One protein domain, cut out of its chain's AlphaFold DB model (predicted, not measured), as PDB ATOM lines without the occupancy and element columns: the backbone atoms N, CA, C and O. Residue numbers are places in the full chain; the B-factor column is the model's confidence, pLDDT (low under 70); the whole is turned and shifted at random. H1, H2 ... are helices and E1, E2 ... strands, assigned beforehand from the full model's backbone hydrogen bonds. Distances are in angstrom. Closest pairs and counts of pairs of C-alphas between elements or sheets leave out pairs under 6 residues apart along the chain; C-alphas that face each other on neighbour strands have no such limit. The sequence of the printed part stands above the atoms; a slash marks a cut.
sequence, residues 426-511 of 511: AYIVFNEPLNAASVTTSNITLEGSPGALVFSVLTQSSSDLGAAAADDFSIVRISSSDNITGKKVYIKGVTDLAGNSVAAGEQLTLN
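What this domain is: This is residues 426 to 511 of the 511 residues of the protein "Big_5 domain-containing protein" of candidate division WOR-1 bacterium RIFOXYB2_FULL_36_35 (UniProt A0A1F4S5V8). Little regular structure is here: two small three-stranded sheets stand only partly face to face, while E3 and E4 lie side by side, antiparallel, and H1 sits at one far end, between E3 and E4 along the chain. The printed part has 86 residues, of which the named elements hold only 33, mostly strand, in the order E1 E2 E3 H1 E4 E5 E6; the antiparallel sheets are E1-E4-E3 and E2-E5-E6. The whole is compact, radius of gyration 13.3 A, a rod of 41 by 20 by 19 A.

Where its parts are: Find C-alpha 426 at (-39.307, -3.590, 29.135), where E1 (426 to 430) begins. Then come E2 (444 to 446), E3 (454 to 460, 19.9 A), H1 (462 to 465), E4 (473 to 479, 19.8 A), E5 (488 to 491) and E6 (507 to 509), ending at (-44.655, -0.164, 37.520).

How they stand to each other: Inner strand E4 has N 476 within hydrogen-bond range of O 428 in E1, 2.8 A, and N 477 of O 456 in E3, 2.8 A. Look next at N 445 of E2 and O 490 of E5, 2.9 A. Hairpin E5 and E6 has N 489 and O 508, 2.8 A. H1, on neither sheet, is too short for an O i to N i+4 pair; its one O i to N i+3 pair is within range.

The domain as a whole: C-alphas 448 and 466 are the farthest apart, 42.2 A. The printed part has no cut; links E1 to E2 and E5 to E6 are long. Look for pLDDT under 70 at residues 449 to 450, 458 to 472, 503 to 506 and 511.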
ATOM      1  N   ALA A 426     -38.092  -3.015  28.563       83.56
ATOM      2  CA  ALA A 426     -39.307  -3.590  29.135       83.56
ATOM      3  C   ALA A 426     -40.261  -4.081  28.039       83.56
ATOM      4  O   ALA A 426     -40.269  -3.543  26.931       83.56
ATOM      5  N   TYR A 427     -41.097  -5.069  28.363       82.88
ATOM      6  CA  TYR A 427     -42.166  -5.558  27.489       82.88
ATOM      7  C   TYR A 427     -43.522  -5.362  28.164       82.88
ATOM      8  O   TYR A 427     -43.689  -5.708  29.332       82.88
ATOM      9  N   ILE A 428     -44.491  -4.825  27.424       82.81
ATOM     10  CA  ILE A 428     -45.884  -4.688  27.853       82.81
ATOM     11  C   ILE A 428     -46.744  -5.545  26.934       82.81
ATOM     12  O   ILE A 428     -46.670  -5.400  25.715       82.81
ATOM     13  N   VAL A 429     -47.551  -6.426  27.519       81.00
ATOM     14  CA  VAL A 429     -48.507  -7.259  26.785       81.00
ATOM     15  C   VAL A 429     -49.889  -6.624  26.890       81.00
ATOM     16  O   VAL A 429     -50.339  -6.288  27.983       81.00
ATOM     17  N   PHE A 430     -50.549  -6.467  25.752       81.44
ATOM     18  CA  PHE A 430     -51.915  -5.984  25.615       81.44
ATOM     19  C   PHE A 430     -52.783  -7.143  25.146       81.44
ATOM     20  O   PHE A 430     -52.434  -7.776  24.157       81.44
ATOM     21  N   ASN A 431     -53.914  -7.396  25.803       79.12
ATOM     22  CA  ASN A 431     -54.848  -8.477  25.446       79.12
ATOM     23  C   ASN A 431     -55.745  -8.122  24.242       79.12
ATOM     24  O   ASN A 431     -56.884  -8.574  24.165       79.12
ATOM     25  N   GLU A 432     -55.267  -7.241  23.366       81.06
ATOM     26  CA  GLU A 432     -55.945  -6.833  22.143       81.06
ATOM     27  C   GLU A 432     -54.917  -6.393  21.079       81.06
ATOM     28  O   GLU A 432     -53.775  -6.029  21.412       81.06
ATOM     29  N   PRO A 433     -55.274  -6.431  19.784       80.00
ATOM     30  CA  PRO A 433     -54.377  -6.047  18.710       80.00
ATOM     31  C   PRO A 433     -54.321  -4.517  18.604       80.00
ATOM     32  O   PRO A 433     -55.322  -3.848  18.345       80.00
ATOM     33  N   LEU A 434     -53.134  -3.947  18.786       83.12
ATOM     34  CA  LEU A 434     -52.898  -2.513  18.782       83.12
ATOM     35  C   LEU A 434     -52.721  -1.988  17.361       83.12
ATOM     36  O   LEU A 434     -52.017  -2.576  16.535       83.12
ATOM     37  N   ASN A 435     -53.257  -0.794  17.118       83.81
ATOM     38  CA  ASN A 435     -52.829   0.038  16.008       83.81
ATOM     39  C   ASN A 435     -51.410   0.545  16.293       83.81
ATOM     40  O   ASN A 435     -51.218   1.454  17.106       83.81
ATOM     41  N   ALA A 436     -50.417  -0.010  15.594       82.00
ATOM     42  CA  ALA A 436     -49.009   0.341  15.772       82.00
ATOM     43  C   ALA A 436     -48.730   1.852  15.626       82.00
ATOM     44  O   ALA A 436     -47.852   2.374  16.309       82.00
ATOM     45  N   ALA A 437     -49.507   2.583  14.813       85.62
ATOM     46  CA  ALA A 437     -49.355   4.033  14.654       85.62
ATOM     47  C   ALA A 437     -49.762   4.834  15.906       85.62
ATOM     48  O   ALA A 437     -49.354   5.983  16.065       85.62
ATOM     49  N   SER A 438     -50.556   4.239  16.800       89.06
ATOM     50  CA  SER A 438     -50.953   4.847  18.074       89.06
ATOM     51  C   SER A 438     -49.923   4.629  19.193       89.06
ATOM     52  O   SER A 438     -49.968   5.317  20.212       89.06
ATOM     53  N   VAL A 439     -48.961   3.719  19.012       87.62
ATOM     54  CA  VAL A 439     -47.908   3.434  19.995       87.62
ATOM     55  C   VAL A 439     -46.753   4.409  19.780       87.62
ATOM     56  O   VAL A 439     -45.786   4.140  19.073       87.62
ATOM     57  N   THR A 440     -46.875   5.585  20.387       88.12
ATOM     58  CA  THR A 440     -45.904   6.678  20.252       88.12
ATOM     59  C   THR A 440     -45.387   7.133  21.611       88.12
ATOM     60  O   THR A 440     -46.020   6.893  22.638       88.12
ATOM     61  N   THR A 441     -44.289   7.889  21.623       86.25
ATOM     62  CA  THR A 441     -43.750   8.551  22.830       86.25
ATOM     63  C   THR A 441     -44.703   9.570  23.456       86.25
ATOM     64  O   THR A 441     -44.526   9.942  24.610       86.25
ATOM     65  N   SER A 442     -45.706  10.044  22.709       85.94
ATOM     66  CA  SER A 442     -46.748  10.932  23.243       85.94
ATOM     67  C   SER A 442     -47.860  10.156  23.946       85.94
ATOM     68  O   SER A 442     -48.514  10.694  24.838       85.94
ATOM     69  N   ASN A 443     -48.053   8.895  23.551       88.56
ATOM     70  CA  ASN A 443     -49.125   8.043  24.042       88.56
ATOM     71  C   ASN A 443     -48.657   7.038  25.102       88.56
ATOM     72  O   ASN A 443     -49.450   6.587  25.922       88.56
ATOM     73  N   ILE A 444     -47.367   6.707  25.121       87.69
ATOM     74  CA  ILE A 444     -46.731   5.900  26.159       87.69
ATOM     75  C   ILE A 444     -45.583   6.716  26.739       87.69
ATOM     76  O   ILE A 444     -44.603   7.017  26.060       87.69
ATOM     77  N   THR A 445     -45.711   7.084  28.011       87.50
ATOM     78  CA  THR A 445     -44.724   7.904  28.729       87.50
ATOM     79  C   THR A 445     -44.243   7.189  29.985       87.50
ATOM     80  O   THR A 445     -44.931   6.317  30.510       87.50
ATOM     81  N   LEU A 446     -43.055   7.549  30.471       88.25
ATOM     82  CA  LEU A 446     -42.450   6.979  31.676       88.25
ATOM     83  C   LEU A 446     -42.261   8.047  32.758       88.25
ATOM     84  O   LEU A 446     -42.004   9.214  32.463       88.25
ATOM     85  N   GLU A 447     -42.376   7.641  34.020       87.56
ATOM     86  CA  GLU A 447     -42.204   8.524  35.171       87.56
ATOM     87  C   GLU A 447     -40.773   9.057  35.302       87.56
ATOM     88  O   GLU A 447     -39.818   8.311  35.535       87.56
ATOM     89  N   GLY A 448     -40.663  10.386  35.251       78.25
ATOM     90  CA  GLY A 448     -39.403  11.116  35.317       78.25
ATOM     91  C   GLY A 448     -38.615  10.910  34.035       78.25
ATOM     92  O   GLY A 448     -37.995   9.868  33.907       78.25
ATOM     93  N   SER A 449     -38.668  11.894  33.124       64.88
ATOM     94  CA  SER A 449     -38.088  11.880  31.771       64.88
ATOM     95  C   SER A 449     -36.835  11.012  31.653       64.88
ATOM     96  O   SER A 449     -35.732  11.529  31.848       64.88
ATOM     97  N   PRO A 450     -36.983   9.720  31.313       63.38
ATOM     98  CA  PRO A 450     -35.844   8.948  30.869       63.38
ATOM     99  C   PRO A 450     -35.428   9.539  29.517       63.38
ATOM    100  O   PRO A 450     -36.191  10.287  28.893       63.38
ATOM    101  N   GLY A 451     -34.218   9.242  29.069       72.50
ATOM    102  CA  GLY A 451     -33.727   9.580  27.743       72.50
ATOM    103  C   GLY A 451     -34.669   9.143  26.613       72.50
ATOM    104  O   GLY A 451     -35.788   8.672  26.813       72.50
ATOM    105  N   ALA A 452     -34.221   9.324  25.373       83.88
ATOM    106  CA  ALA A 452     -35.038   9.016  24.201       83.88
ATOM    107  C   ALA A 452     -35.604   7.581  24.265       83.88
ATOM    108  O   ALA A 452     -34.849   6.608  24.259       83.88
ATOM    109  N   LEU A 453     -36.935   7.468  24.323       83.81
ATOM    110  CA  LEU A 453     -37.637   6.188  24.317       83.81
ATOM    111  C   LEU A 453     -37.869   5.720  22.884       83.81
ATOM    112  O   LEU A 453     -38.324   6.489  22.034       83.81
ATOM    113  N   VAL A 454     -37.602   4.442  22.642       82.88
ATOM    114  CA  VAL A 454     -37.900   3.753  21.386       82.88
ATOM    115  C   VAL A 454     -38.948   2.685  21.664       82.88
ATOM    116  O   VAL A 454     -38.777   1.862  22.564       82.88
ATOM    117  N   PHE A 455     -40.028   2.708  20.886       81.06
ATOM    118  CA  PHE A 455     -41.108   1.731  20.966       81.06
ATOM    119  C   PHE A 455     -41.091   0.831  19.734       81.06
ATOM    120  O   PHE A 455     -40.877   1.297  18.614       81.06
ATOM    121  N   SER A 456     -41.335  -0.460  19.937       76.56
ATOM    122  CA  SER A 456     -41.548  -1.424  18.855       76.56
ATOM    123  C   SER A 456     -42.765  -2.273  19.194       76.56
ATOM    124  O   SER A 456     -42.879  -2.760  20.317       76.56
ATOM    125  N   VAL A 457     -43.689  -2.411  18.244       74.88
ATOM    126  CA  VAL A 457     -44.955  -3.130  18.432       74.88
ATOM    127  C   VAL A 457     -44.923  -4.400  17.609       74.88
ATOM    128  O   VAL A 457     -44.671  -4.346  16.406       74.88
ATOM    129  N   LEU A 458     -45.223  -5.521  18.248       69.44
ATOM    130  CA  LEU A 458     -45.625  -6.743  17.571       69.44
ATOM    131  C   LEU A 458     -47.108  -6.948  17.822       69.44
ATOM    132  O   LEU A 458     -47.509  -7.263  18.940       69.44
ATOM    133  N   THR A 459     -47.899  -6.750  16.776       64.56
ATOM    134  CA  THR A 459     -49.326  -7.064  16.769       64.56
ATOM    135  C   THR A 459     -49.490  -8.459  16.179       64.56
ATOM    136  O   THR A 459     -48.963  -8.722  15.098       64.56
ATOM    137  N   GLN A 460     -50.206  -9.346  16.867       61.53
ATOM    138  CA  GLN A 460     -50.675 -10.598  16.278       61.53
ATOM    139  C   GLN A 460     -52.186 -10.546  16.105       61.53
ATOM    140  O   GLN A 460     -52.903 -10.145  17.018       61.53
ATOM    141  N   SER A 461     -52.660 -10.958  14.931       56.00
ATOM    142  CA  SER A 461     -54.080 -11.191  14.691       56.00
ATOM    143  C   SER A 461     -54.352 -12.689  14.597       56.00
ATOM    144  O   SER A 461     -53.641 -13.418  13.907       56.00
ATOM    145  N   SER A 462     -55.415 -13.154  15.249       52.62
ATOM    146  CA  SER A 462     -55.927 -14.526  15.161       52.62
ATOM    147  C   SER A 462     -56.288 -14.936  13.736       52.62
ATOM    148  O   SER A 462     -56.212 -16.126  13.421       52.62
ATOM    149  N   SER A 463     -56.609 -13.984  12.846       52.00
ATOM    150  CA  SER A 463     -56.828 -14.282  11.425       52.00
ATOM    151  C   SER A 463     -55.560 -14.765  10.724       52.00
ATOM    152  O   SER A 463     -55.655 -15.589   9.818       52.00
ATOM    153  N   ASP A 464     -54.390 -14.304  11.171       42.25
ATOM    154  CA  ASP A 464     -53.091 -14.735  10.643       42.25
ATOM    155  C   ASP A 464     -52.651 -16.084  11.245       42.25
ATOM    156  O   ASP A 464     -51.790 -16.759  10.688       42.25
ATOM    157  N   LEU A 465     -53.268 -16.502  12.358       39.22
ATOM    158  CA  LEU A 465     -52.982 -17.738  13.103       39.22
ATOM    159  C   LEU A 465     -53.953 -18.893  12.796       39.22
ATOM    160  O   LEU A 465     -53.788 -19.990  13.326       39.22
ATOM    161  N   GLY A 466     -55.011 -18.661  12.010       40.62
ATOM    162  CA  GLY A 466     -56.052 -19.665  11.747       40.62
ATOM    163  C   GLY A 466     -56.819 -20.135  12.996       40.62
ATOM    164  O   GLY A 466     -57.520 -21.149  12.942       40.62
ATOM    165  N   ALA A 467     -56.693 -19.422  14.119       41.47
ATOM    166  CA  ALA A 467     -57.333 -19.737  15.390       41.47
ATOM    167  C   ALA A 467     -58.679 -19.004  15.531       41.47
ATOM    168  O   ALA A 467     -58.913 -17.961  14.920       41.47
ATOM    169  N   ALA A 468     -59.591 -19.549  16.342       45.06
ATOM    170  CA  ALA A 468     -60.837 -18.865  16.679       45.06
ATOM    171  C   ALA A 468     -60.525 -17.526  17.380       45.06
ATOM    172  O   ALA A 468     -59.647 -17.480  18.233       45.06
ATOM    173  N   ALA A 469     -61.257 -16.469  17.014       50.47
ATOM    174  CA  ALA A 469     -60.991 -15.040  17.239       50.47
ATOM    175  C   ALA A 469     -60.915 -14.520  18.702       50.47
ATOM    176  O   ALA A 469     -61.305 -13.386  18.966       50.47
ATOM    177  N   ALA A 470     -60.489 -15.330  19.672       51.59
ATOM    178  CA  ALA A 470     -60.557 -15.006  21.096       51.59
ATOM    179  C   ALA A 470     -59.238 -14.514  21.724       51.59
ATOM    180  O   ALA A 470     -59.297 -13.979  22.828       51.59
ATOM    181  N   ASP A 471     -58.091 -14.634  21.044       59.97
ATOM    182  CA  ASP A 471     -56.765 -14.416  21.652       59.97
ATOM    183  C   ASP A 471     -55.873 -13.437  20.855       59.97
ATOM    184  O   ASP A 471     -54.668 -13.649  20.721       59.97
ATOM    185  N   ASP A 472     -56.433 -12.356  20.303       69.50
ATOM    186  CA  ASP A 472     -55.611 -11.300  19.692       69.50
ATOM    187  C   ASP A 472     -54.879 -10.516  20.792       69.50
ATOM    188  O   ASP A 472     -55.505  -9.991  21.709       69.50
ATOM    189  N   PHE A 473     -53.557 -10.394  20.700       73.62
ATOM    190  CA  PHE A 473     -52.750  -9.629  21.652       73.62
ATOM    191  C   PHE A 473     -51.666  -8.827  20.921       73.62
ATOM    192  O   PHE A 473     -51.321  -9.085  19.764       73.62
ATOM    193  N   SER A 474     -51.089  -7.850  21.618       77.12
ATOM    194  CA  SER A 474     -49.900  -7.134  21.151       77.12
ATOM    195  C   SER A 474     -48.833  -7.079  22.219       77.12
ATOM    196  O   SER A 474     -49.129  -6.938  23.401       77.12
ATOM    197  N   ILE A 475     -47.576  -7.121  21.797       81.44
ATOM    198  CA  ILE A 475     -46.431  -6.899  22.674       81.44
ATOM    199  C   ILE A 475     -45.771  -5.594  22.257       81.44
ATOM    200  O   ILE A 475     -45.359  -5.427  21.109       81.44
ATOM    201  N   VAL A 476     -45.648  -4.666  23.199       83.44
ATOM    202  CA  VAL A 476     -44.891  -3.430  23.022       83.44
ATOM    203  C   VAL A 476     -43.571  -3.564  23.758       83.44
ATOM    204  O   VAL A 476     -43.536  -3.697  24.981       83.44
ATOM    205  N   ARG A 477     -42.475  -3.497  23.010       85.12
ATOM    206  CA  ARG A 477     -41.128  -3.352  23.550       85.12
ATOM    207  C   ARG A 477     -40.836  -1.877  23.772       85.12
ATOM    208  O   ARG A 477     -40.961  -1.070  22.852       85.12
ATOM    209  N   ILE A 478     -40.406  -1.548  24.981       86.50
ATOM    210  CA  ILE A 478     -39.896  -0.238  25.368       86.50
ATOM    211  C   ILE A 478     -38.383  -0.350  25.483       86.50
ATOM    212  O   ILE A 478     -37.864  -1.285  26.095       86.50
ATOM    213  N   SER A 479     -37.662   0.598  24.898       86.19
ATOM    214  CA  SER A 479     -36.217   0.720  25.071       86.19
ATOM    215  C   SER A 479     -35.801   2.136  25.394       86.19
ATOM    216  O   SER A 479     -36.322   3.094  24.829       86.19
ATOM    217  N   SER A 480     -34.839   2.237  26.299       86.94
ATOM    218  CA  SER A 480     -34.291   3.468  26.844       86.94
ATOM    219  C   SER A 480     -32.783   3.311  27.018       86.94
ATOM    220  O   SER A 480     -32.298   2.226  27.345       86.94
ATOM    221  N   SER A 481     -32.033   4.398  26.830       86.81
ATOM    222  CA  SER A 481     -30.625   4.466  27.247       86.81
ATOM    223  C   SER A 481     -30.465   4.487  28.769       86.81
ATOM    224  O   SER A 481     -29.391   4.179  29.282       86.81
ATOM    225  N   ASP A 482     -31.526   4.871  29.476       88.00
ATOM    226  CA  ASP A 482     -31.548   5.036  30.924       88.00
ATOM    227  C   ASP A 482     -32.202   3.836  31.604       88.00
ATOM    228  O   ASP A 482     -33.043   3.157  31.014       88.00
ATOM    229  N   ASN A 483     -31.879   3.642  32.883       87.56
ATOM    230  CA  ASN A 483     -32.533   2.656  33.733       87.56
ATOM    231  C   ASN A 483     -34.024   3.011  33.941       87.56
ATOM    232  O   ASN A 483     -34.351   4.045  34.531       87.56
ATOM    233  N   ILE A 484     -34.912   2.140  33.464       85.75
ATOM    234  CA  ILE A 484     -36.371   2.231  33.570       85.75
ATOM    235  C   ILE A 484     -36.964   1.290  34.634       85.75
ATOM    236  O   ILE A 484     -38.178   1.298  34.836       85.75
ATOM    237  N   THR A 485     -36.143   0.526  35.359       83.88
ATOM    238  CA  THR A 485     -36.582  -0.318  36.480       83.88
ATOM    239  C   THR A 485     -37.224   0.530  37.583       83.88
ATOM    240  O   THR A 485     -36.696   1.563  38.001       83.88
ATOM    241  N   GLY A 486     -38.389   0.101  38.064       83.19
ATOM    242  CA  GLY A 486     -39.188   0.783  39.084       83.19
ATOM    243  C   GLY A 486     -39.946   2.018  38.586       83.19
ATOM    244  O   GLY A 486     -40.646   2.653  39.376       83.19
ATOM    245  N   LYS A 487     -39.820   2.389  37.305       85.88
ATOM    246  CA  LYS A 487     -40.542   3.530  36.729       85.88
ATOM    247  C   LYS A 487     -41.981   3.156  36.409       85.88
ATOM    248  O   LYS A 487     -42.258   2.039  35.983       85.88
ATOM    249  N   LYS A 488     -42.899   4.113  36.556       86.25
ATOM    250  CA  LYS A 488     -44.281   3.943  36.098       86.25
ATOM    251  C   LYS A 488     -44.414   4.261  34.616       86.25
ATOM    252  O   LYS A 488     -43.940   5.304  34.170       86.25
ATOM    253  N   VAL A 489     -45.102   3.399  33.881       86.38
ATOM    254  CA  VAL A 489     -45.556   3.637  32.510       86.38
ATOM    255  C   VAL A 489     -46.964   4.210  32.565       86.38
ATOM    256  O   VAL A 489     -47.824   3.680  33.266       86.38
ATOM    257  N   TYR A 490     -47.194   5.269  31.799       88.00
ATOM    258  CA  TYR A 490     -48.502   5.868  31.579       88.00
ATOM    259  C   TYR A 490     -48.905   5.646  30.128       88.00
ATOM    260  O   TYR A 490     -48.208   6.099  29.216       88.00
ATOM    261  N   ILE A 491     -50.041   4.981  29.931       88.00
ATOM    262  CA  ILE A 491     -50.601   4.676  28.615       88.00
ATOM    263  C   ILE A 491     -51.840   5.554  28.408       88.00
ATOM    264  O   ILE A 491     -52.777   5.556  29.210       88.00
ATOM    265  N   LYS A 492     -51.826   6.365  27.350       89.81
ATOM    266  CA  LYS A 492     -52.913   7.271  26.983       89.81
ATOM    267  C   LYS A 492     -52.968   7.440  25.471       89.81
ATOM    268  O   LYS A 492     -51.991   7.845  24.870       89.81
ATOM    269  N   GLY A 493     -54.126   7.219  24.853       87.75
ATOM    270  CA  GLY A 493     -54.293   7.450  23.411       87.75
ATOM    271  C   GLY A 493     -53.696   6.361  22.514       87.75
ATOM    272  O   GLY A 493     -53.664   6.538  21.299       87.75
ATOM    273  N   VAL A 494     -53.252   5.242  23.092       89.00
ATOM    274  CA  VAL A 494     -53.039   3.994  22.349       89.00
ATOM    275  C   VAL A 494     -54.412   3.442  21.964       89.00
ATOM    276  O   VAL A 494     -55.327   3.450  22.790       89.00
ATOM    277  N   THR A 495     -54.568   2.998  20.719       90.56
ATOM    278  CA  THR A 495     -55.820   2.442  20.204       90.56
ATOM    279  C   THR A 495     -55.636   1.029  19.670       90.56
ATOM    280  O   THR A 495     -54.561   0.688  19.170       90.56
ATOM    281  N   ASP A 496     -56.694   0.229  19.717       88.06
ATOM    282  CA  ASP A 496     -56.764  -1.058  19.028       88.06
ATOM    283  C   ASP A 496     -56.872  -0.848  17.500       88.06
ATOM    284  O   ASP A 496     -56.925   0.289  17.005       88.06
ATOM    285  N   LEU A 497     -56.886  -1.936  16.725       81.06
ATOM    286  CA  LEU A 497     -57.096  -1.881  15.271       81.06
ATOM    287  C   LEU A 497     -58.473  -1.319  14.867       81.06
ATOM    288  O   LEU A 497     -58.619  -0.829  13.746       81.06
ATOM    289  N   ALA A 498     -59.467  -1.353  15.759       84.94
ATOM    290  CA  ALA A 498     -60.793  -0.773  15.546       84.94
ATOM    291  C   ALA A 498     -60.870   0.726  15.920       84.94
ATOM    292  O   ALA A 498     -61.890   1.371  15.672       84.94
ATOM    293  N   GLY A 499     -59.792   1.302  16.465       88.31
ATOM    294  CA  GLY A 499     -59.715   2.695  16.899       88.31
ATOM    295  C   GLY A 499     -60.250   2.958  18.312       88.31
ATOM    296  O   GLY A 499     -60.337   4.122  18.711       88.31
ATOM    297  N   ASN A 500     -60.592   1.925  19.084       89.12
ATOM    298  CA  ASN A 500     -60.987   2.057  20.485       89.12
ATOM    299  C   ASN A 500     -59.759   2.338  21.354       89.12
ATOM    300  O   ASN A 500     -58.680   1.816  21.098       89.12
ATOM    301  N   SER A 501     -59.905   3.161  22.397       87.75
ATOM    302  CA  SER A 501     -58.795   3.452  23.311       87.75
ATOM    303  C   SER A 501     -58.484   2.242  24.188       87.75
ATOM    304  O   SER A 501     -59.351   1.773  24.921       87.75
ATOM    305  N   VAL A 502     -57.218   1.840  24.197       79.56
ATOM    306  CA  VAL A 502     -56.699   0.741  25.011       79.56
ATOM    307  C   VAL A 502     -56.183   1.317  26.325       79.56
ATOM    308  O   VAL A 502     -55.292   2.167  26.326       79.56
ATOM    309  N   ALA A 503     -56.798   0.915  27.439       64.88
ATOM    310  CA  ALA A 503     -56.372   1.225  28.809       64.88
ATOM    311  C   ALA A 503     -56.070   2.717  29.102       64.88
ATOM    312  O   ALA A 503     -54.951   3.102  29.443       64.88
ATOM    313  N   ALA A 504     -57.079   3.591  29.015       55.00
ATOM    314  CA  ALA A 504     -56.912   4.997  29.385       55.00
ATOM    315  C   ALA A 504     -56.701   5.171  30.907       55.00
ATOM    316  O   ALA A 504     -57.659   5.142  31.678       55.00
ATOM    317  N   GLY A 505     -55.458   5.437  31.329       58.25
ATOM    318  CA  GLY A 505     -55.134   5.876  32.696       58.25
ATOM    319  C   GLY A 505     -54.564   4.817  33.643       58.25
ATOM    320  O   GLY A 505     -54.409   5.106  34.831       58.25
ATOM    321  N   GLU A 506     -54.219   3.628  33.152       67.00
ATOM    322  CA  GLU A 506     -53.532   2.622  33.967       67.00
ATOM    323  C   GLU A 506     -52.050   2.987  34.172       67.00
ATOM    324  O   GLU A 506     -51.364   3.441  33.254       67.00
ATOM    325  N   GLN A 507     -51.569   2.820  35.410       75.38
ATOM    326  CA  GLN A 507     -50.158   2.962  35.775       75.38
ATOM    327  C   GLN A 507     -49.571   1.570  35.984       75.38
ATOM    328  O   GLN A 507     -49.999   0.853  36.887       75.38
ATOM    329  N   LEU A 508     -48.564   1.215  35.190       79.62
ATOM    330  CA  LEU A 508     -47.815  -0.030  35.353       79.62
ATOM    331  C   LEU A 508     -46.425   0.298  35.892       79.62
ATOM    332  O   LEU A 508     -45.698   1.067  35.270       79.62
ATOM    333  N   THR A 509     -46.041  -0.262  37.038       79.62
ATOM    334  CA  THR A 509     -44.655  -0.164  37.520       79.62
ATOM    335  C   THR A 509     -43.814  -1.213  36.803       79.62
ATOM    336  O   THR A 509     -44.126  -2.401  36.875       79.62
ATOM    337  N   LEU A 510     -42.760  -0.780  36.113       77.88
ATOM    338  CA  LEU A 510     -41.796  -1.676  35.480       77.88
ATOM    339  C   LEU A 510     -40.946  -2.351  36.558       77.88
ATOM    340  O   LEU A 510     -40.377  -1.661  37.404       77.88
ATOM    341  N   ASN A 511     -40.879  -3.680  36.534       66.75
ATOM    342  CA  ASN A 511     -40.080  -4.467  37.477       66.75
ATOM    343  C   ASN A 511     -38.665  -4.720  36.972       66.75
ATOM    344  O   ASN A 511     -38.485  -4.792  35.737       66.75
TER     345      ASN A 511